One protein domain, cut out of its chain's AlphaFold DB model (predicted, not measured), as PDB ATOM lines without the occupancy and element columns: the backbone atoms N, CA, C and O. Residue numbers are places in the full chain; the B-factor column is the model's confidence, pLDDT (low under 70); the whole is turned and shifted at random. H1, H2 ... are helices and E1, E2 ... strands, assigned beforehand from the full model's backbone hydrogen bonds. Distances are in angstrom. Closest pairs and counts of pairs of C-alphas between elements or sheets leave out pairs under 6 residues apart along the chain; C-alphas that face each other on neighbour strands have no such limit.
ATOM      1  N   MET A 562      79.457  22.653  37.139       42.97
ATOM      2  CA  MET A 562      80.880  22.948  37.454       42.97
ATOM      3  C   MET A 562      81.284  24.364  37.907       42.97
ATOM      4  O   MET A 562      82.253  24.476  38.672       42.97
ATOM      5  N   ALA A 563      80.554  25.414  37.531       38.19
ATOM      6  CA  ALA A 563      80.674  26.734  38.131       38.19
ATOM      7  C   ALA A 563      80.515  26.618  39.663       38.19
ATOM      8  O   ALA A 563      79.614  25.925  40.142       38.19
ATOM      9  N   PRO A 564      81.408  27.227  40.459       36.97
ATOM     10  CA  PRO A 564      81.360  27.086  41.906       36.97
ATOM     11  C   PRO A 564      80.080  27.681  42.506       36.97
ATOM     12  O   PRO A 564      79.688  28.799  42.184       36.97
ATOM     13  N   TRP A 565      79.503  26.975  43.485       41.00
ATOM     14  CA  TRP A 565      78.513  27.530  44.422       41.00
ATOM     15  C   TRP A 565      79.082  28.691  45.264       41.00
ATOM     16  O   TRP A 565      78.340  29.424  45.919       41.00
ATOM     17  N   THR A 566      80.410  28.830  45.281       38.19
ATOM     18  CA  THR A 566      81.169  29.888  45.943       38.19
ATOM     19  C   THR A 566      81.529  31.016  44.971       38.19
ATOM     20  O   THR A 566      81.834  30.802  43.803       38.19
ATOM     21  N   ILE A 567      81.551  32.246  45.484       40.53
ATOM     22  CA  ILE A 567      81.709  33.515  44.737       40.53
ATOM     23  C   ILE A 567      83.154  33.739  44.208       40.53
ATOM     24  O   ILE A 567      83.527  34.835  43.805       40.53
ATOM     25  N   GLY A 568      83.992  32.699  44.188       41.97
ATOM     26  CA  GLY A 568      85.391  32.765  43.763       41.97
ATOM     27  C   GLY A 568      85.658  31.952  42.500       41.97
ATOM     28  O   GLY A 568      85.207  30.812  42.384       41.97
ATOM     29  N   LEU A 569      86.460  32.503  41.583       52.31
ATOM     30  CA  LEU A 569      87.052  31.745  40.479       52.31
ATOM     31  C   LEU A 569      87.950  30.646  41.067       52.31
ATOM     32  O   LEU A 569      89.083  30.898  41.457       52.31
ATOM     33  N   SER A 570      87.414  29.428  41.170       62.91
ATOM     34  CA  SER A 570      88.123  28.285  41.764       62.91
ATOM     35  C   SER A 570      89.321  27.827  40.918       62.91
ATOM     36  O   SER A 570      90.211  27.164  41.433       62.91
ATOM     37  N   TYR A 571      89.341  28.183  39.632       79.12
ATOM     38  CA  TYR A 571      90.282  27.689  38.631       79.12
ATOM     39  C   TYR A 571      90.912  28.825  37.830       79.12
ATOM     40  O   TYR A 571      90.372  29.930  37.744       79.12
ATOM     41  N   SER A 572      92.089  28.567  37.262       86.88
ATOM     42  CA  SER A 572      92.858  29.518  36.450       86.88
ATOM     43  C   SER A 572      93.758  28.786  35.435       86.88
ATOM     44  O   SER A 572      94.980  28.930  35.485       86.88
ATOM     45  N   PRO A 573      93.195  27.999  34.500       89.75
ATOM     46  CA  PRO A 573      93.958  27.242  33.506       89.75
ATOM     47  C   PRO A 573      94.711  28.156  32.531       89.75
ATOM     48  O   PRO A 573      95.783  27.795  32.058       89.75
ATOM     49  N   SER A 574      94.206  29.368  32.261       92.56
ATOM     50  CA  SER A 574      94.891  30.373  31.437       92.56
ATOM     51  C   SER A 574      95.949  31.184  32.203       92.56
ATOM     52  O   SER A 574      96.403  32.215  31.708       92.56
ATOM     53  N   LYS A 575      96.329  30.800  33.431       92.50
ATOM     54  CA  LYS A 575      97.314  31.545  34.232       92.50
ATOM     55  C   LYS A 575      98.658  31.610  33.498       92.50
ATOM     56  O   LYS A 575      99.280  30.587  33.238       92.50
ATOM     57  N   GLY A 576      99.106  32.829  33.191       90.81
ATOM     58  CA  GLY A 576     100.313  33.093  32.396       90.81
ATOM     59  C   GLY A 576     100.073  33.247  30.886       90.81
ATOM     60  O   GLY A 576     101.017  33.558  30.164       90.81
ATOM     61  N   LEU A 577      98.838  33.067  30.405       92.50
ATOM     62  CA  LEU A 577      98.435  33.290  29.015       92.50
ATOM     63  C   LEU A 577      97.591  34.578  28.937       92.50
ATOM     64  O   LEU A 577      96.455  34.578  29.422       92.50
ATOM     65  N   PRO A 578      98.114  35.681  28.367       90.94
ATOM     66  CA  PRO A 578      97.371  36.934  28.279       90.94
ATOM     67  C   PRO A 578      96.134  36.782  27.389       90.94
ATOM     68  O   PRO A 578      96.161  36.079  26.377       90.94
ATOM     69  N   PHE A 579      95.049  37.471  27.744       93.62
ATOM     70  CA  PHE A 579      93.904  37.609  26.850       93.62
ATOM     71  C   PHE A 579      94.280  38.498  25.662       93.62
ATOM     72  O   PHE A 579      94.753  39.620  25.836       93.62
ATOM     73  N   LYS A 580      94.057  37.989  24.449       94.19
ATOM     74  CA  LYS A 580      94.260  38.728  23.205       94.19
ATOM     75  C   LYS A 580      93.141  38.395  22.224       94.19
ATOM     76  O   LYS A 580      93.050  37.269  21.735       94.19
ATOM     77  N   ARG A 581      92.300  39.398  21.959       93.12
ATOM     78  CA  ARG A 581      91.239  39.397  20.942       93.12
ATOM     79  C   ARG A 581      91.790  39.981  19.643       93.12
ATOM     80  O   ARG A 581      92.491  40.991  19.664       93.12
ATOM     81  N   TRP A 582      91.462  39.361  18.518       92.62
ATOM     82  CA  TRP A 582      91.741  39.888  17.185       92.62
ATOM     83  C   TRP A 582      90.492  40.559  16.615       92.62
ATOM     84  O   TRP A 582      89.367  40.184  16.949       92.62
ATOM     85  N   LYS A 583      90.682  41.543  15.731       89.62
ATOM     86  CA  LYS A 583      89.572  42.150  14.992       89.62
ATOM     87  C   LYS A 583      88.981  41.133  14.007       89.62
ATOM     88  O   LYS A 583      89.721  40.426  13.322       89.62
ATOM     89  N   THR A 584      87.657  41.098  13.942       87.69
ATOM     90  CA  THR A 584      86.853  40.322  12.997       87.69
ATOM     91  C   THR A 584      85.966  41.277  12.200       87.69
ATOM     92  O   THR A 584      85.540  42.307  12.721       87.69
ATOM     93  N   ASP A 585      85.690  40.946  10.938       85.06
ATOM     94  CA  ASP A 585      84.784  41.738  10.087       85.06
ATOM     95  C   ASP A 585      83.305  41.365  10.299       85.06
ATOM     96  O   ASP A 585      82.404  42.056   9.832       85.06
ATOM     97  N   ASN A 586      83.054  40.279  11.036       86.69
ATOM     98  CA  ASN A 586      81.732  39.831  11.446       86.69
ATOM     99  C   ASN A 586      81.616  39.883  12.977       86.69
ATOM    100  O   ASN A 586      82.380  39.213  13.675       86.69
ATOM    101  N   ALA A 587      80.634  40.632  13.485       81.50
ATOM    102  CA  ALA A 587      80.357  40.775  14.916       81.50
ATOM    103  C   ALA A 587      79.961  39.450  15.597       81.50
ATOM    104  O   ALA A 587      80.155  39.299  16.800       81.50
ATOM    105  N   THR A 588      79.462  38.458  14.846       86.25
ATOM    106  CA  THR A 588      79.204  37.125  15.412       86.25
ATOM    107  C   THR A 588      80.477  36.310  15.636       86.25
ATOM    108  O   THR A 588      80.423  35.315  16.347       86.25
ATOM    109  N   HIS A 589      81.633  36.697  15.083       90.44
ATOM    110  CA  HIS A 589      82.873  35.929  15.223       90.44
ATOM    111  C   HIS A 589      83.748  36.448  16.374       90.44
ATOM    112  O   HIS A 589      84.097  37.631  16.412       90.44
ATOM    113  N   LEU A 590      84.198  35.546  17.253       93.00
ATOM    114  CA  LEU A 590      85.171  35.841  18.310       93.00
ATOM    115  C   LEU A 590      86.522  35.188  17.999       93.00
ATOM    116  O   LEU A 590      86.698  33.983  18.162       93.00
ATOM    117  N   ALA A 591      87.490  36.002  17.584       94.56
ATOM    118  CA  ALA A 591      88.856  35.573  17.304       94.56
ATOM    119  C   ALA A 591      89.770  35.816  18.515       94.56
ATOM    120  O   ALA A 591      89.992  36.968  18.896       94.56
ATOM    121  N   VAL A 592      90.319  34.759  19.118       95.31
ATOM    122  CA  VAL A 592      91.143  34.845  20.342       95.31
ATOM    123  C   VAL A 592      92.341  33.897  20.322       95.31
ATOM    124  O   VAL A 592      92.298  32.830  19.712       95.31
ATOM    125  N   ASP A 593      93.420  34.282  21.005       95.44
ATOM    126  CA  ASP A 593      94.591  33.421  21.201       95.44
ATOM    127  C   ASP A 593      94.346  32.364  22.300       95.44
ATOM    128  O   ASP A 593      93.728  32.630  23.337       95.44
ATOM    129  N   GLY A 594      94.854  31.148  22.088       94.75
ATOM    130  CA  GLY A 594      94.723  30.023  23.014       94.75
ATOM    131  C   GLY A 594      95.781  28.936  22.815       94.75
ATOM    132  O   GLY A 594      96.550  28.960  21.859       94.75
ATOM    133  N   VAL A 595      95.801  27.946  23.707       93.44
ATOM    134  CA  VAL A 595      96.670  26.760  23.641       93.44
ATOM    135  C   VAL A 595      95.814  25.513  23.430       93.44
ATOM    136  O   VAL A 595      94.888  25.259  24.198       93.44
ATOM    137  N   GLN A 596      96.126  24.714  22.407       92.00
ATOM    138  CA  GLN A 596      95.464  23.429  22.156       92.00
ATOM    139  C   GLN A 596      96.072  22.334  23.038       92.00
ATOM    140  O   GLN A 596      97.214  21.943  22.826       92.00
ATOM    141  N   VAL A 597      95.303  21.822  24.000       88.81
ATOM    142  CA  VAL A 597      95.731  20.795  24.972       88.81
ATOM    143  C   VAL A 597      95.769  19.396  24.347       88.81
ATOM    144  O   VAL A 597      96.571  18.549  24.743       88.81
ATOM    145  N   GLY A 598      94.885  19.133  23.385       86.75
ATOM    146  CA  GLY A 598      94.802  17.860  22.674       86.75
ATOM    147  C   GLY A 598      93.483  17.693  21.922       86.75
ATOM    148  O   GLY A 598      92.627  18.580  21.930       86.75
ATOM    149  N   ILE A 599      93.324  16.540  21.280       84.88
ATOM    150  CA  ILE A 599      92.087  16.101  20.623       84.88
ATOM    151  C   ILE A 599      91.462  14.989  21.468       84.88
ATOM    152  O   ILE A 599      92.180  14.140  21.985       84.88
ATOM    153  N   VAL A 600      90.140  14.973  21.615       81.25
ATOM    154  CA  VAL A 600      89.398  13.865  22.226       81.25
ATOM    155  C   VAL A 600      89.563  12.616  21.360       81.25
ATOM    156  O   VAL A 600      89.194  12.622  20.188       81.25
ATOM    157  N   LEU A 601      90.099  11.538  21.930       72.94
ATOM    158  CA  LEU A 601      90.239  10.241  21.254       72.94
ATOM    159  C   LEU A 601      89.154   9.248  21.670       72.94
ATOM    160  O   LEU A 601      88.762   8.390  20.885       72.94
ATOM    161  N   TRP A 602      88.652   9.375  22.898       75.81
ATOM    162  CA  TRP A 602      87.658   8.472  23.468       75.81
ATOM    163  C   TRP A 602      86.631   9.225  24.307       75.81
ATOM    164  O   TRP A 602      86.967  10.242  24.916       75.81
ATOM    165  N   THR A 603      85.406   8.695  24.384       66.75
ATOM    166  CA  THR A 603      84.321   9.210  25.231       66.75
ATOM    167  C   THR A 603      83.485   8.091  25.845       66.75
ATOM    168  O   THR A 603      83.167   7.130  25.144       66.75
ATOM    169  N   SER A 604      83.014   8.266  27.082       67.94
ATOM    170  CA  SER A 604      81.988   7.403  27.690       67.94
ATOM    171  C   SER A 604      80.613   7.596  27.039       67.94
ATOM    172  O   SER A 604      80.413   8.511  26.226       67.94
ATOM    173  N   GLN A 605      79.616   6.805  27.457       65.81
ATOM    174  CA  GLN A 605      78.223   7.220  27.281       65.81
ATOM    175  C   GLN A 605      77.928   8.487  28.103       65.81
ATOM    176  O   GLN A 605      78.720   8.927  28.943       65.81
ATOM    177  N   MET A 606      76.794   9.123  27.812       69.50
ATOM    178  CA  MET A 606      76.320  10.273  28.580       69.50
ATOM    179  C   MET A 606      75.776   9.808  29.930       69.50
ATOM    180  O   MET A 606      74.842   9.010  29.972       69.50
ATOM    181  N   ILE A 607      76.290  10.385  31.014       66.19
ATOM    182  CA  ILE A 607      75.831  10.113  32.379       66.19
ATOM    183  C   ILE A 607      74.465  10.795  32.572       66.19
ATOM    184  O   ILE A 607      74.388  11.981  32.887       66.19
ATOM    185  N   ARG A 751      79.955  13.707  29.551       77.62
ATOM    186  CA  ARG A 751      80.730  12.517  29.175       77.62
ATOM    187  C   ARG A 751      82.115  12.606  29.790       77.62
ATOM    188  O   ARG A 751      82.704  13.687  29.810       77.62
ATOM    189  N   LEU A 752      82.645  11.472  30.234       76.69
ATOM    190  CA  LEU A 752      84.085  11.323  30.400       76.69
ATOM    191  C   LEU A 752      84.736  11.272  29.020       76.69
ATOM    192  O   LEU A 752      84.155  10.724  28.081       76.69
ATOM    193  N   PHE A 753      85.942  11.812  28.900       76.62
ATOM    194  CA  PHE A 753      86.748  11.721  27.690       76.62
ATOM    195  C   PHE A 753      88.232  11.556  28.004       76.62
ATOM    196  O   PHE A 753      88.691  11.980  29.064       76.62
ATOM    197  N   VAL A 754      88.987  10.992  27.057       77.94
ATOM    198  CA  VAL A 754      90.461  10.964  27.096       77.94
ATOM    199  C   VAL A 754      91.030  11.707  25.886       77.94
ATOM    200  O   VAL A 754      90.546  11.534  24.764       77.94
ATOM    201  N   THR A 755      92.040  12.548  26.112       82.94
ATOM    202  CA  THR A 755      92.719  13.334  25.068       82.94
ATOM    203  C   THR A 755      93.913  12.606  24.443       82.94
ATOM    204  O   THR A 755      94.497  11.703  25.037       82.94
ATOM    205  N   SER A 756      94.360  13.077  23.276       77.06
ATOM    206  CA  SER A 756      95.601  12.658  22.607       77.06
ATOM    207  C   SER A 756      96.874  12.954  23.402       77.06
ATOM    208  O   SER A 756      97.905  12.340  23.152       77.06
ATOM    209  N   SER A 757      96.796  13.855  24.382       77.31
ATOM    210  CA  SER A 757      97.850  14.108  25.365       77.31
ATOM    211  C   SER A 757      97.765  13.198  26.600       77.31
ATOM    212  O   SER A 757      98.588  13.348  27.492       77.31
ATOM    213  N   GLY A 758      96.812  12.259  26.677       75.06
ATOM    214  CA  GLY A 758      96.688  11.289  27.777       75.06
ATOM    215  C   GLY A 758      95.939  11.796  29.015       75.06
ATOM    216  O   GLY A 758      96.051  11.199  30.085       75.06
ATOM    217  N   HIS A 759      95.191  12.898  28.910       81.38
ATOM    218  CA  HIS A 759      94.425  13.458  30.028       81.38
ATOM    219  C   HIS A 759      92.986  12.939  30.031       81.38
ATOM    220  O   HIS A 759      92.336  12.927  28.987       81.38
ATOM    221  N   LEU A 760      92.477  12.569  31.211       76.81
ATOM    222  CA  LEU A 760      91.062  12.270  31.450       76.81
ATOM    223  C   LEU A 760      90.329  13.543  31.886       76.81
ATOM    224  O   LEU A 760      90.844  14.305  32.708       76.81
ATOM    225  N   GLY A 761      89.114  13.749  31.383       78.44
ATOM    226  CA  GLY A 761      88.283  14.882  31.776       78.44
ATOM    227  C   GLY A 761      86.788  14.674  31.593       78.44
ATOM    228  O   GLY A 761      86.345  13.662  31.055       78.44
ATOM    229  N   TYR A 762      86.020  15.670  32.030       80.44
ATOM    230  CA  TYR A 762      84.575  15.773  31.821       80.44
ATOM    231  C   TYR A 762      84.243  16.828  30.780       80.44
ATOM    232  O   TYR A 762      84.644  17.979  30.930       80.44
ATOM    233  N   GLY A 763      83.474  16.454  29.759       78.94
ATOM    234  CA  GLY A 763      83.028  17.337  28.682       78.94
ATOM    235  C   GLY A 763      81.503  17.403  28.546       78.94
ATOM    236  O   GLY A 763      80.792  16.632  29.199       78.94
ATOM    237  N   PRO A 764      80.984  18.313  27.703       78.69
ATOM    238  CA  PRO A 764      79.559  18.425  27.371       78.69
ATOM    239  C   PRO A 764      78.931  17.099  26.903       78.69
ATOM    240  O   PRO A 764      79.624  16.226  26.376       78.69
ATOM    241  N   GLU A 765      77.609  16.947  27.016       76.12
ATOM    242  CA  GLU A 765      76.891  15.709  26.644       76.12
ATOM    243  C   GLU A 765      77.117  15.216  25.203       76.12
ATOM    244  O   GLU A 765      76.983  14.023  24.917       76.12
ATOM    245  N   TYR A 766      77.472  16.126  24.300       76.81
ATOM    246  CA  TYR A 766      77.693  15.878  22.878       76.81
ATOM    247  C   TYR A 766      79.181  15.874  22.476       76.81
ATOM    248  O   TYR A 766      79.490  15.945  21.281       76.81
ATOM    249  N   THR A 767      80.087  15.776  23.459       79.31
ATOM    250  CA  THR A 767      81.512  15.452  23.258       79.31
ATOM    251  C   THR A 767      81.642  14.169  22.436       79.31
ATOM    252  O   THR A 767      80.960  13.183  22.727       79.31
ATOM    253  N   ARG A 768      82.530  14.153  21.441       77.31
ATOM    254  CA  ARG A 768      82.852  12.974  20.623       77.31
ATOM    255  C   ARG A 768      84.338  12.956  20.227       77.31
ATOM    256  O   ARG A 768      84.989  14.001  20.275       77.31
ATOM    257  N   PRO A 769      84.879  11.807  19.783       80.62
ATOM    258  CA  PRO A 769      86.212  11.750  19.191       80.62
ATOM    259  C   PRO A 769      86.393  12.759  18.045       80.62
ATOM    260  O   PRO A 769      85.495  12.946  17.222       80.62
ATOM    261  N   GLY A 770      87.547  13.427  18.007       78.12
ATOM    262  CA  GLY A 770      87.852  14.512  17.068       78.12
ATOM    263  C   GLY A 770      87.522  15.927  17.568       78.12
ATOM    264  O   GLY A 770      87.958  16.893  16.944       78.12
ATOM    265  N   ASP A 771      86.807  16.082  18.689       85.00
ATOM    266  CA  ASP A 771      86.649  17.393  19.335       85.00
ATOM    267  C   ASP A 771      87.975  17.867  19.955       85.00
ATOM    268  O   ASP A 771      88.811  17.066  20.372       85.00
ATOM    269  N   VAL A 772      88.189  19.179  20.020       91.12
ATOM    270  CA  VAL A 772      89.463  19.793  20.416       91.12
ATOM    271  C   VAL A 772      89.344  20.409  21.804       91.12
ATOM    272  O   VAL A 772      88.434  21.193  22.050       91.12
ATOM    273  N   VAL A 773      90.285  20.117  22.703       92.44
ATOM    274  CA  VAL A 773      90.380  20.776  24.015       92.44
ATOM    275  C   VAL A 773      91.365  21.938  23.935       92.44
ATOM    276  O   VAL A 773      92.505  21.767  23.489       92.44
ATOM    277  N   VAL A 774      90.944  23.117  24.392       93.75
ATOM    278  CA  VAL A 774      91.733  24.354  24.375       93.75
ATOM    279  C   VAL A 774      91.699  25.078  25.720       93.75
ATOM    280  O   VAL A 774      90.744  24.973  26.488       93.75
ATOM    281  N   ILE A 775      92.727  25.880  25.974       94.00
ATOM    282  CA  ILE A 775      92.741  26.914  27.010       94.00
ATOM    283  C   ILE A 775      92.891  28.251  26.288       94.00
ATOM    284  O   ILE A 775      93.950  28.538  25.731       94.00
ATOM    285  N   LEU A 776      91.828  29.051  26.255       94.38
ATOM    286  CA  LEU A 776      91.858  30.390  25.660       94.38
ATOM    287  C   LEU A 776      92.445  31.395  26.665       94.38
ATOM    288  O   LEU A 776      92.294  31.222  27.878       94.38
ATOM    289  N   GLY A 777      93.118  32.444  26.185       92.88
ATOM    290  CA  GLY A 777      93.613  33.521  27.049       92.88
ATOM    291  C   GLY A 777      92.470  34.143  27.858       92.88
ATOM    292  O   GLY A 777      91.388  34.367  27.328       92.88
ATOM    293  N   GLY A 778      92.676  34.377  29.154       88.56
ATOM    294  CA  GLY A 778      91.630  34.892  30.053       88.56
ATOM    295  C   GLY A 778      90.483  33.920  30.396       88.56
ATOM    296  O   GLY A 778      89.550  34.331  31.086       88.56
ATOM    297  N   ALA A 779      90.506  32.659  29.948       88.50
ATOM    298  CA  ALA A 779      89.499  31.663  30.325       88.50
ATOM    299  C   ALA A 779      89.779  31.040  31.707       88.50
ATOM    300  O   ALA A 779      90.883  30.593  32.017       88.50
ATOM    301  N   ASN A 780      88.738  30.937  32.534       85.31
ATOM    302  CA  ASN A 780      88.792  30.316  33.863       85.31
ATOM    303  C   ASN A 780      88.596  28.785  33.845       85.31
ATOM    304  O   ASN A 780      88.756  28.154  34.886       85.31
ATOM    305  N   MET A 781      88.258  28.195  32.696       85.94
ATOM    306  CA  MET A 781      88.057  26.756  32.489       85.94
ATOM    307  C   MET A 781      88.684  26.329  31.153       85.94
ATOM    308  O   MET A 781      88.686  27.132  30.215       85.94
ATOM    309  N   PRO A 782      89.174  25.084  31.017       90.69
ATOM    310  CA  PRO A 782      89.382  24.481  29.707       90.69
ATOM    311  C   PRO A 782      88.062  24.447  28.921       90.69
ATOM    312  O   PRO A 782      86.990  24.191  29.475       90.69
ATOM    313  N   LEU A 783      88.131  24.700  27.618       90.75
ATOM    314  CA  LEU A 783      86.981  24.745  26.717       90.75
ATOM    315  C   LEU A 783      87.125  23.686  25.628       90.75
ATOM    316  O   LEU A 783      88.232  23.311  25.241       90.75
ATOM    317  N   MET A 784      85.994  23.216  25.118       90.00
ATOM    318  CA  MET A 784      85.937  22.238  24.046       90.00
ATOM    319  C   MET A 784      85.390  22.876  22.771       90.00
ATOM    320  O   MET A 784      84.346  23.524  22.789       90.00
ATOM    321  N   LEU A 785      86.093  22.684  21.658       91.81
ATOM    322  CA  LEU A 785      85.761  23.233  20.349       91.81
ATOM    323  C   LEU A 785      85.549  22.118  19.322       91.81
ATOM    324  O   LEU A 785      86.218  21.087  19.352       91.81
ATOM    325  N   ARG A 786      84.682  22.366  18.341       88.75
ATOM    326  CA  ARG A 786      84.507  21.524  17.154       88.75
ATOM    327  C   ARG A 786      84.780  22.343  15.905       88.75
ATOM    328  O   ARG A 786      84.107  23.343  15.669       88.75
ATOM    329  N   LYS A 787      85.746  21.911  15.096       86.62
ATOM    330  CA  LYS A 787      86.051  22.565  13.820       86.62
ATOM    331  C   LYS A 787      84.860  22.437  12.860       86.62
ATOM    332  O   LYS A 787      84.298  21.351  12.717       86.62
ATOM    333  N   LYS A 788      84.499  23.544  12.214       84.00
ATOM    334  CA  LYS A 788      83.527  23.660  11.124       84.00
ATOM    335  C   LYS A 788      84.154  24.540  10.048       84.00
ATOM    336  O   LYS A 788      84.281  25.746  10.232       84.00
ATOM    337  N   ASP A 789      84.600  23.916   8.966       83.44
ATOM    338  CA  ASP A 789      85.316  24.577   7.872       83.44
ATOM    339  C   ASP A 789      86.533  25.381   8.380       83.44
ATOM    340  O   ASP A 789      87.483  24.794   8.911       83.44
ATOM    341  N   ALA A 790      86.511  26.709   8.239       84.25
ATOM    342  CA  ALA A 790      87.554  27.619   8.720       84.25
ATOM    343  C   ALA A 790      87.355  28.101  10.173       84.25
ATOM    344  O   ALA A 790      88.246  28.745  10.720       84.25
ATOM    345  N   LEU A 791      86.209  27.807  10.792       89.50
ATOM    346  CA  LEU A 791      85.800  28.317  12.104       89.50
ATOM    347  C   LEU A 791      85.682  27.186  13.138       89.50
ATOM    348  O   LEU A 791      85.778  25.992  12.832       89.50
ATOM    349  N   TYR A 792      85.457  27.563  14.392       90.25
ATOM    350  CA  TYR A 792      85.227  26.646  15.500       90.25
ATOM    351  C   TYR A 792      83.893  26.937  16.184       90.25
ATOM    352  O   TYR A 792      83.636  28.041  16.653       90.25
ATOM    353  N   GLN A 793      83.070  25.905  16.328       88.62
ATOM    354  CA  GLN A 793      81.936  25.931  17.239       88.62
ATOM    355  C   GLN A 793      82.427  25.655  18.666       88.62
ATOM    356  O   GLN A 793      83.057  24.624  18.914       88.62
ATOM    357  N   LEU A 794      82.083  26.526  19.616       88.12
ATOM    358  CA  LEU A 794      82.226  26.247  21.040       88.12
ATOM    359  C   LEU A 794      81.187  25.196  21.464       88.12
ATOM    360  O   LEU A 794      79.987  25.341  21.233       88.12
ATOM    361  N   LEU A 795      81.677  24.119  22.077       83.50
ATOM    362  CA  LEU A 795      80.876  23.067  22.706       83.50
ATOM    363  C   LEU A 795      80.651  23.332  24.206       83.50
ATOM    364  O   LEU A 795      79.811  22.697  24.834       83.50
ATOM    365  N   GLY A 796      81.403  24.269  24.778       80.75
ATOM    366  CA  GLY A 796      81.336  24.655  26.181       80.75
ATOM    367  C   GLY A 796      82.522  24.140  26.989       80.75
ATOM    368  O   GLY A 796      83.576  23.782  26.465       80.75
ATOM    369  N   GLU A 797      82.356  24.160  28.300       83.38
ATOM    370  CA  GLU A 797      83.400  23.914  29.294       83.38
ATOM    371  C   GLU A 797      83.719  22.434  29.539       83.38
ATOM    372  O   GLU A 797      82.842  21.561  29.533       83.38
ATOM    373  N   CYS A 798      84.979  22.169  29.877       83.44
ATOM    374  CA  CYS A 798      85.436  20.874  30.359       83.44
ATOM    375  C   CYS A 798      86.292  20.996  31.630       83.44
ATOM    376  O   CYS A 798      86.813  22.060  31.952       83.44
ATOM    377  N   PHE A 799      86.399  19.899  32.381       84.50
ATOM    378  CA  PHE A 799      87.267  19.782  33.555       84.50
ATOM    379  C   PHE A 799      88.331  18.723  33.290       84.50
ATOM    380  O   PHE A 799      87.986  17.612  32.890       84.50
ATOM    381  N   ILE A 800      89.598  19.055  33.535       84.38
ATOM    382  CA  ILE A 800      90.745  18.147  33.446       84.38
ATOM    383  C   ILE A 800      91.664  18.473  34.627       84.38
ATOM    384  O   ILE A 800      92.290  19.528  34.638       84.38
ATOM    385  N   ASP A 801      91.742  17.575  35.609       76.00
ATOM    386  CA  ASP A 801      92.342  17.830  36.931       76.00
ATOM    387  C   ASP A 801      93.782  18.383  36.881       76.00
ATOM    388  O   ASP A 801      94.122  19.301  37.623       76.00
ATOM    389  N   ASP A 802      94.600  17.861  35.962       81.62
ATOM    390  CA  ASP A 802      96.032  18.166  35.826       81.62
ATOM    391  C   ASP A 802      96.354  19.532  35.169       81.62
ATOM    392  O   ASP A 802      97.529  19.875  35.058       81.62
ATOM    393  N   ILE A 803      95.361  20.298  34.683       86.94
ATOM    394  CA  ILE A 803      95.599  21.552  33.921       86.94
ATOM    395  C   ILE A 803      94.785  22.768  34.400       86.94
ATOM    396  O   ILE A 803      94.711  23.785  33.700       86.94
ATOM    397  N   MET A 804      94.128  22.678  35.558       87.12
ATOM    398  CA  MET A 804      93.182  23.702  36.021       87.12
ATOM    399  C   MET A 804      93.832  24.980  36.591       87.12
ATOM    400  O   MET A 804      93.107  25.934  36.890       87.12
ATOM    401  N   PHE A 805      95.161  25.037  36.750       88.88
ATOM    402  CA  PHE A 805      95.876  26.124  37.440       88.88
ATOM    403  C   PHE A 805      97.057  26.724  36.646       88.88
ATOM    404  O   PHE A 805      97.835  27.515  37.194       88.88
ATOM    405  N   GLY A 806      97.168  26.408  35.351       90.19
ATOM    406  CA  GLY A 806      98.144  26.992  34.418       90.19
ATOM    407  C   GLY A 806      99.250  26.042  33.961       90.19
ATOM    408  O   GLY A 806     100.195  26.479  33.308       90.19
ATOM    409  N   GLU A 807      99.161  24.756  34.286       92.19
ATOM    410  CA  GLU A 807     100.170  23.729  34.016       92.19
ATOM    411  C   GLU A 807     100.462  23.597  32.512       92.19
ATOM    412  O   GLU A 807     101.619  23.623  32.092       92.19
ATOM    413  N   ALA A 808      99.418  23.566  31.680       90.88
ATOM    414  CA  ALA A 808      99.549  23.529  30.223       90.88
ATOM    415  C   ALA A 808     100.204  24.799  29.643       90.88
ATOM    416  O   ALA A 808     100.978  24.720  28.690       90.88
ATOM    417  N   VAL A 809      99.937  25.971  30.231       92.19
ATOM    418  CA  VAL A 809     100.566  27.235  29.815       92.19
ATOM    419  C   VAL A 809     102.044  27.257  30.212       92.19
ATOM    420  O   VAL A 809     102.881  27.668  29.413       92.19
ATOM    421  N   GLN A 810     102.391  26.756  31.399       92.56
ATOM    422  CA  GLN A 810     103.784  26.628  31.842       92.56
ATOM    423  C   GLN A 810     104.573  25.652  30.962       92.56
ATOM    424  O   GLN A 810     105.677  25.982  30.534       92.56
ATOM    425  N   ALA A 811     103.998  24.489  30.631       89.56
ATOM    426  CA  ALA A 811     104.613  23.540  29.704       89.56
ATOM    427  C   ALA A 811     104.849  24.183  28.323       89.56
ATOM    428  O   ALA A 811     105.950  24.103  27.781       89.56
ATOM    429  N   MET A 812     103.859  24.920  27.801       91.81
ATOM    430  CA  MET A 812     103.985  25.694  26.560       91.81
ATOM    431  C   MET A 812     105.114  26.738  26.623       91.81
ATOM    432  O   MET A 812     105.910  26.826  25.693       91.81
ATOM    433  N   GLN A 813     105.216  27.510  27.711       90.31
ATOM    434  CA  GLN A 813     106.251  28.542  27.882       90.31
ATOM    435  C   GLN A 813     107.671  27.963  27.918       90.31
ATOM    436  O   GLN A 813     108.605  28.609  27.450       90.31
ATOM    437  N   LYS A 814     107.837  26.751  28.452       89.25
ATOM    438  CA  LYS A 814     109.131  26.061  28.534       89.25
ATOM    439  C   LYS A 814     109.457  25.190  27.313       89.25
ATOM    440  O   LYS A 814     110.562  24.663  27.232       89.25
ATOM    441  N   GLY A 815     108.511  24.998  26.391       84.44
ATOM    442  CA  GLY A 815     108.642  24.041  25.286       84.44
ATOM    443  C   GLY A 815     108.576  22.568  25.720       84.44
ATOM    444  O   GLY A 815     109.065  21.698  25.003       84.44
ATOM    445  N   GLU A 816     107.996  22.280  26.888       83.88
ATOM    446  CA  GLU A 816     107.853  20.930  27.445       83.88
ATOM    447  C   GLU A 816     106.672  20.170  26.801       83.88
ATOM    448  O   GLU A 816     105.644  20.749  26.432       83.88
ATOM    449  N   GLN A 817     106.791  18.840  26.712       75.44
ATOM    450  CA  GLN A 817     105.680  17.962  26.332       75.44
ATOM    451  C   GLN A 817     104.675  17.856  27.484       75.44
ATOM    452  O   GLN A 817     104.996  17.305  28.536       75.44
ATOM    453  N   LEU A 818     103.433  18.293  27.264       80.38
ATOM    454  CA  LEU A 818     102.347  18.045  28.208       80.38
ATOM    455  C   LEU A 818     101.833  16.605  28.044       80.38
ATOM    456  O   LEU A 818     101.122  16.297  27.084       80.38
ATOM    457  N   ARG A 819     102.184  15.729  28.989       75.94
ATOM    458  CA  ARG A 819     101.717  14.337  29.048       75.94
ATOM    459  C   ARG A 819     100.832  14.116  30.269       75.94
ATOM    460  O   ARG A 819     101.248  14.379  31.393       75.94
ATOM    461  N   GLY A 820      99.643  13.591  30.020       71.62
ATOM    462  CA  GLY A 820      98.745  13.051  31.022       71.62
ATOM    463  C   GLY A 820      99.053  11.586  31.325       71.62
ATOM    464  O   GLY A 820     100.018  11.000  30.835       71.62
ATOM    465  N   HIS A 821      98.203  11.001  32.159       68.25
ATOM    466  CA  HIS A 821      98.486   9.762  32.882       68.25
ATOM    467  C   HIS A 821      97.935   8.499  32.202       68.25
ATOM    468  O   HIS A 821      98.219   7.392  32.652       68.25
ATOM    469  N   PHE A 822      97.159   8.647  31.124       63.56
ATOM    470  CA  PHE A 822      96.639   7.529  30.342       63.56
ATOM    471  C   PHE A 822      97.586   7.183  29.197       63.56
ATOM    472  O   PHE A 822      97.934   8.037  28.382       63.56
ATOM    473  N   ASP A 823      97.948   5.905  29.108       64.38
ATOM    474  CA  ASP A 823      98.691   5.362  27.977       64.38
ATOM    475  C   ASP A 823      97.812   5.373  26.717       64.38
ATOM    476  O   ASP A 823      96.978   4.493  26.490       64.38
ATOM    477  N   VAL A 824      98.007   6.407  25.898       63.28
ATOM    478  CA  VAL A 824      97.290   6.597  24.636       63.28
ATOM    479  C   VAL A 824      97.629   5.494  23.632       63.28
ATOM    480  O   VAL A 824      96.736   5.047  22.916       63.28
ATOM    481  N   ASP A 825      98.875   5.003  23.601       60.47
ATOM    482  CA  ASP A 825      99.280   3.936  22.679       60.47
ATOM    483  C   ASP A 825      98.510   2.637  22.984       60.47
ATOM    484  O   ASP A 825      98.135   1.921  22.057       60.47
ATOM    485  N   ASN A 826      98.234   2.335  24.258       57.88
ATOM    486  CA  ASN A 826      97.421   1.179  24.650       57.88
ATOM    487  C   ASN A 826      95.905   1.433  24.602       57.88
ATOM    488  O   ASN A 826      95.169   0.528  24.209       57.88
ATOM    489  N   LEU A 827      95.420   2.640  24.922       53.91
ATOM    490  CA  LEU A 827      94.001   2.995  24.762       53.91
ATOM    491  C   LEU A 827      93.564   2.860  23.299       53.91
ATOM    492  O   LEU A 827      92.545   2.240  23.007       53.91
ATOM    493  N   VAL A 828      94.362   3.398  22.376       54.56
ATOM    494  CA  VAL A 828      94.087   3.345  20.939       54.56
ATOM    495  C   VAL A 828      94.118   1.892  20.441       54.56
ATOM    496  O   VAL A 828      93.159   1.456  19.809       54.56
ATOM    497  N   LYS A 829      95.123   1.084  20.817       55.78
ATOM    498  CA  LYS A 829      95.149  -0.365  20.501       55.78
ATOM    499  C   LYS A 829      93.956  -1.145  21.069       55.78
ATOM    500  O   LYS A 829      93.541  -2.120  20.456       55.78
ATOM    501  N   GLY A 830      93.429  -0.750  22.230       52.56
ATOM    502  CA  GLY A 830      92.263  -1.386  22.849       52.56
ATOM    503  C   GLY A 830      90.933  -1.023  22.182       52.56
ATOM    504  O   GLY A 830      90.012  -1.834  22.186       52.56
ATOM    505  N   LEU A 831      90.829   0.173  21.591       46.22
ATOM    506  CA  LEU A 831      89.634   0.614  20.862       46.22
ATOM    507  C   LEU A 831      89.515  -0.041  19.485       46.22
ATOM    508  O   LEU A 831      88.416  -0.397  19.067       46.22
ATOM    509  N   PHE A 832      90.643  -0.248  18.808       47.25
ATOM    510  CA  PHE A 832      90.710  -1.012  17.566       47.25
ATOM    511  C   PHE A 832      90.979  -2.490  17.872       47.25
ATOM    512  O   PHE A 832      92.055  -3.003  17.578       47.25
ATOM    513  N   SER A 833      90.009  -3.182  18.485       48.25
ATOM    514  CA  SER A 833      90.126  -4.633  18.687       48.25
ATOM    515  C   SER A 833      90.301  -5.337  17.338       48.25
ATOM    516  O   SER A 833      89.392  -5.369  16.512       48.25
ATOM    517  N   PHE A 834      91.486  -5.909  17.122       51.81
ATOM    518  CA  PHE A 834      91.839  -6.643  15.904       51.81
ATOM    519  C   PHE A 834      91.498  -8.142  16.000       51.81
ATOM    520  O   PHE A 834      92.225  -8.983  15.452       51.81
ATOM    521  N   GLU A 835      90.482  -8.496  16.783       45.03
ATOM    522  CA  GLU A 835      89.960  -9.858  16.903       45.03
ATOM    523  C   GLU A 835      88.885 -10.085  15.832       45.03
ATOM    524  O   GLU A 835      87.969  -9.283  15.686       45.03
ATOM    525  N   GLY A 836      89.020 -11.159  15.050       45.53
ATOM    526  CA  GLY A 836      88.114 -11.475  13.937       45.53
ATOM    527  C   GLY A 836      88.466 -10.845  12.581       45.53
ATOM    528  O   GLY A 836      87.804 -11.163  11.600       45.53
ATOM    529  N   LEU A 837      89.507 -10.008  12.495       47.16
ATOM    530  CA  LEU A 837      90.026  -9.483  11.222       47.16
ATOM    531  C   LEU A 837      91.028 -10.439  10.567       47.16
ATOM    532  O   LEU A 837      91.802 -11.111  11.260       47.16
ATOM    533  N   GLU A 838      91.067 -10.440   9.233       65.56
ATOM    534  CA  GLU A 838      92.083 -11.173   8.481       65.56
ATOM    535  C   GLU A 838      93.485 -10.582   8.694       65.56
ATOM    536  O   GLU A 838      93.674  -9.436   9.115       65.56
ATOM    537  N   LYS A 839      94.511 -11.401   8.441       70.56
ATOM    538  CA  LYS A 839      95.905 -11.063   8.766       70.56
ATOM    539  C   LYS A 839      96.398  -9.826   8.006       70.56
ATOM    540  O   LYS A 839      97.202  -9.073   8.551       70.56
ATOM    541  N   GLU A 840      95.926  -9.630   6.781       61.88
ATOM    542  CA  GLU A 840      96.327  -8.528   5.902       61.88
ATOM    543  C   GLU A 840      95.670  -7.211   6.340       61.88
ATOM    544  O   GLU A 840      96.388  -6.245   6.599       61.88
ATOM    545  N   ASP A 841      94.356  -7.210   6.593       53.34
ATOM    546  CA  ASP A 841      93.630  -6.069   7.178       53.34
ATOM    547  C   ASP A 841      94.212  -5.646   8.529       53.34
ATOM    548  O   ASP A 841      94.368  -4.460   8.816       53.34
ATOM    549  N   LYS A 842      94.583  -6.619   9.368       58.47
ATOM    550  CA  LYS A 842      95.215  -6.366  10.665       58.47
ATOM    551  C   LYS A 842      96.571  -5.677  10.526       58.47
ATOM    552  O   LYS A 842      96.863  -4.780  11.312       58.47
ATOM    553  N   VAL A 843      97.388  -6.065   9.546       67.75
ATOM    554  CA  VAL A 843      98.682  -5.417   9.270       67.75
ATOM    555  C   VAL A 843      98.478  -4.023   8.674       67.75
ATOM    556  O   VAL A 843      99.132  -3.080   9.120       67.75
ATOM    557  N   PHE A 844      97.541  -3.863   7.737       66.69
ATOM    558  CA  PHE A 844      97.193  -2.566   7.153       66.69
ATOM    559  C   PHE A 844      96.689  -1.580   8.216       66.69
ATOM    560  O   PHE A 844      97.246  -0.494   8.370       66.69
ATOM    561  N   LEU A 845      95.706  -1.980   9.027       56.47
ATOM    562  CA  LEU A 845      95.173  -1.138  10.096       56.47
ATOM    563  C   LEU A 845      96.211  -0.856  11.186       56.47
ATOM    564  O   LEU A 845      96.207   0.244  11.723       56.47
ATOM    565  N   GLN A 846      97.127  -1.780  11.499       62.38
ATOM    566  CA  GLN A 846      98.246  -1.499  12.413       62.38
ATOM    567  C   GLN A 846      99.251  -0.498  11.825       62.38
ATOM    568  O   GLN A 846      99.770   0.334  12.572       62.38
ATOM    569  N   SER A 847      99.496  -0.540  10.513       65.69
ATOM    570  CA  SER A 847     100.308   0.456   9.805       65.69
ATOM    571  C   SER A 847      99.651   1.837   9.850       65.69
ATOM    572  O   SER A 847     100.288   2.804  10.259       65.69
ATOM    573  N   GLU A 848      98.361   1.927   9.520       63.22
ATOM    574  CA  GLU A 848      97.609   3.185   9.573       63.22
ATOM    575  C   GLU A 848      97.468   3.720  11.003       63.22
ATOM    576  O   GLU A 848      97.609   4.920  11.230       63.22
ATOM    577  N   LEU A 849      97.308   2.844  12.000       60.66
ATOM    578  CA  LEU A 849      97.376   3.224  13.410       60.66
ATOM    579  C   LEU A 849      98.750   3.803  13.770       60.66
ATOM    580  O   LEU A 849      98.826   4.796  14.489       60.66
ATOM    581  N   GLY A 850      99.830   3.199  13.266       61.88
ATOM    582  CA  GLY A 850     101.194   3.705  13.409       61.88
ATOM    583  C   GLY A 850     101.347   5.102  12.808       61.88
ATOM    584  O   GLY A 850     101.802   6.010  13.501       61.88
ATOM    585  N   ASN A 851     100.872   5.292  11.576       62.59
ATOM    586  CA  ASN A 851     100.876   6.569  10.860       62.59
ATOM    587  C   ASN A 851     100.069   7.650  11.606       62.59
ATOM    588  O   ASN A 851     100.555   8.765  11.799       62.59
ATOM    589  N   ILE A 852      98.870   7.316  12.099       61.12
ATOM    590  CA  ILE A 852      98.029   8.210  12.913       61.12
ATOM    591  C   ILE A 852      98.727   8.558  14.233       61.12
ATOM    592  O   ILE A 852      98.776   9.727  14.614       61.12
ATOM    593  N   MET A 853      99.303   7.577  14.933       62.50
ATOM    594  CA  MET A 853     100.004   7.828  16.193       62.50
ATOM    595  C   MET A 853     101.294   8.628  15.990       62.50
ATOM    596  O   MET A 853     101.623   9.451  16.843       62.50
ATOM    597  N   GLU A 854     102.002   8.467  14.870       65.31
ATOM    598  CA  GLU A 854     103.149   9.309  14.517       65.31
ATOM    599  C   GLU A 854     102.717  10.738  14.155       65.31
ATOM    600  O   GLU A 854     103.329  11.699  14.624       65.31
ATOM    601  N   TYR A 855     101.623  10.898  13.400       65.00
ATOM    602  CA  TYR A 855     101.014  12.199  13.108       65.00
ATOM    603  C   TYR A 855     100.621  12.930  14.402       65.00
ATOM    604  O   TYR A 855     101.030  14.074  14.613       65.00
ATOM    605  N   LEU A 856      99.917  12.256  15.319       58.31
ATOM    606  CA  LEU A 856      99.566  12.810  16.629       58.31
ATOM    607  C   LEU A 856     100.827  13.144  17.450       58.31
ATOM    608  O   LEU A 856     100.918  14.223  18.036       58.31
ATOM    609  N   LYS A 857     101.843  12.273  17.445       60.12
ATOM    610  CA  LYS A 857     103.130  12.533  18.115       60.12
ATOM    611  C   LYS A 857     103.905  13.699  17.488       60.12
ATOM    612  O   LYS A 857     104.700  14.305  18.201       60.12
ATOM    613  N   LYS A 858     103.686  14.048  16.214       61.81
ATOM    614  CA  LYS A 858     104.292  15.213  15.540       61.81
ATOM    615  C   LYS A 858     103.507  16.513  15.757       61.81
ATOM    616  O   LYS A 858     104.123  17.532  16.058       61.81
ATOM    617  N   GLU A 859     102.177  16.500  15.656       57.03
ATOM    618  CA  GLU A 859     101.352  17.710  15.831       57.03
ATOM    619  C   GLU A 859     101.311  18.227  17.280       57.03
ATOM    620  O   GLU A 859     101.254  19.441  17.493       57.03
ATOM    621  N   TYR A 860     101.327  17.324  18.268       57.34
ATOM    622  CA  TYR A 860     101.024  17.644  19.675       57.34
ATOM    623  C   TYR A 860     102.250  17.680  20.599       57.34
ATOM    624  O   TYR A 860     102.104  17.812  21.811       57.34
ATOM    625  N   GLN A 861     103.467  17.592  20.049       56.94
ATOM    626  CA  GLN A 861     104.687  17.477  20.858       56.94
ATOM    627  C   GLN A 861     105.147  18.771  21.543       56.94
ATOM    628  O   GLN A 861     105.821  18.704  22.565       56.94
ATOM    629  N   VAL A 862     104.799  19.941  21.007       64.44
ATOM    630  CA  VAL A 862     105.091  21.232  21.644       64.44
ATOM    631  C   VAL A 862     103.828  22.070  21.593       64.44
ATOM    632  O   VAL A 862     103.360  22.435  20.512       64.44
ATOM    633  N   LEU A 863     103.284  22.376  22.770       81.19
ATOM    634  CA  LEU A 863     102.176  23.313  22.903       81.19
ATOM    635  C   LEU A 863     102.603  24.681  22.357       81.19
ATOM    636  O   LEU A 863     103.702  25.158  22.633       81.19
ATOM    637  N   LYS A 864     101.727  25.328  21.590       86.06
ATOM    638  CA  LYS A 864     101.953  26.662  21.017       86.06
ATOM    639  C   LYS A 864     100.685  27.491  21.146       86.06
ATOM    640  O   LYS A 864      99.585  26.937  21.095       86.06
ATOM    641  N   VAL A 865     100.848  28.809  21.236       90.56
ATOM    642  CA  VAL A 865      99.734  29.742  21.045       90.56
ATOM    643  C   VAL A 865      99.240  29.613  19.601       90.56
ATOM    644  O   VAL A 865     100.026  29.698  18.657       90.56
ATOM    645  N   ARG A 866      97.940  29.379  19.437       91.75
ATOM    646  CA  ARG A 866      97.210  29.346  18.165       91.75
ATOM    647  C   ARG A 866      96.055  30.352  18.255       91.75
ATOM    648  O   ARG A 866      95.498  30.551  19.334       91.75
ATOM    649  N   ARG A 867      95.682  30.959  17.127       92.88
ATOM    650  CA  ARG A 867      94.438  31.733  16.999       92.88
ATOM    651  C   ARG A 867      93.268  30.763  16.819       92.88
ATOM    652  O   ARG A 867      93.370  29.833  16.022       92.88
ATOM    653  N   PHE A 868      92.174  31.007  17.529       92.25
ATOM    654  CA  PHE A 868      90.901  30.311  17.367       92.25
ATOM    655  C   PHE A 868      89.822  31.317  16.980       92.25
ATOM    656  O   PHE A 868      89.562  32.266  17.718       92.25
ATOM    657  N   ASP A 869      89.204  31.095  15.825       92.38
ATOM    658  CA  ASP A 869      88.085  31.883  15.315       92.38
ATOM    659  C   ASP A 869      86.774  31.161  15.641       92.38
ATOM    660  O   ASP A 869      86.437  30.150  15.019       92.38
ATOM    661  N   LEU A 870      86.067  31.641  16.666       89.31
ATOM    662  CA  LEU A 870      84.806  31.066  17.132       89.31
ATOM    663  C   LEU A 870      83.619  31.642  16.352       89.31
ATOM    664  O   LEU A 870      83.544  32.858  16.177       89.31
ATOM    665  N   SER A 871      82.687  30.775  15.940       83.19
ATOM    666  CA  SER A 871      81.440  31.113  15.221       83.19
ATOM    667  C   SER A 871      80.205  31.042  16.104       83.19
ATOM    668  O   SER A 871      80.053  30.006  16.792       83.19
TER     669      SER A 871
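What this domain is: This is residues 562 to 607 and 751 to 871 of the 871 residues of the protein "HET domain-containing protein" of Lophium mytilinum (UniProt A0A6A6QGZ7). A small, nearly closed barrel-like body is made by one strongly twisted sheet of seven strands that folds round on itself: the long strand E1 bends sharply through it, and the edge strands E6 and E7 come together. H1 covers part of E1, while H3, with H2 near it, makes a long arm reaching away from the strands. The printed part has 167 residues, with six named strands, E1 to E6, first along the chain, then the three named helices H1 to H3, and last the strand E7, a mixed class of helices and strands; the sheet is branched, E1 having three neighbours, E2, E4 and E7, and its neighbour pairs are antiparallel. The whole is compact, with a radius of gyration of the C-alphas of 17.2 A, and spans 56 by 38 by 33 A.

How they stand to each other: E1, residues 590 to 603, bends by 96 degrees at residue 593. E2, residues 751 to 755, and E4, residues 772 to 776, lie on one side of E1, and E7, residues 865 to 870, on the other side. N 754 and O 602 are 3.0 A apart, N 595 and O 775 2.8 A, and N 868 and O 592 2.8 A, within hydrogen-bond range. E2 forms a hairpin with E3, residues 760 to 764, where N 753 and O 761 are 2.9 A apart. E4, E5, residues 783 to 788, and E6, residues 791 to 797, form a meander, each strand the antiparallel neighbour of the one before; N 774 and O 783 are 2.8 A apart, as are N 786 and O 793. The closest C-alphas of E6 and E7, those of Tyr 792 and Leu 870, are 4.7 A apart. H1, residues 807 to 814, is on the sheet at a height of 9.5 A and runs across the strands, at 65 degrees to E1 on the local plane. H2, residues 824 to 831, only grazes the sheet. H3, residues 839 to 859, is not on it; H2 and H3 are close but not clearly touching, the closest C-alphas, those of Asp 825 and Met 853, being 7.6 A apart. In H1, H2 and H3 every O i to N i+4 pair is within hydrogen-bond range.

Where its parts are: E1 begins at C-alpha 590 (85.171, 35.841, 18.310) and is 27.5 A long. H3 is 30.1 A long, from C-alpha 839 (95.905, -11.063, 8.766). E6 measures 17.9 A, E5 16.0 A and E7 15.5 A; E7 ends at C-alpha 870 (84.806, 31.066, 17.132).

The domain as a whole: The C-alphas farthest apart, those of Ile 567 and Glu 840, are 59.1 A apart. Residues 608 to 750 are not printed, and C-alphas 607 and 751 are 6.3 A apart across the cut. Of the links printed whole, none is long. Residues 562 to 589 hold no named element. pLDDT is under 70 in residues 562 to 570, 603 to 607, 821 to 838 and 840 to 862.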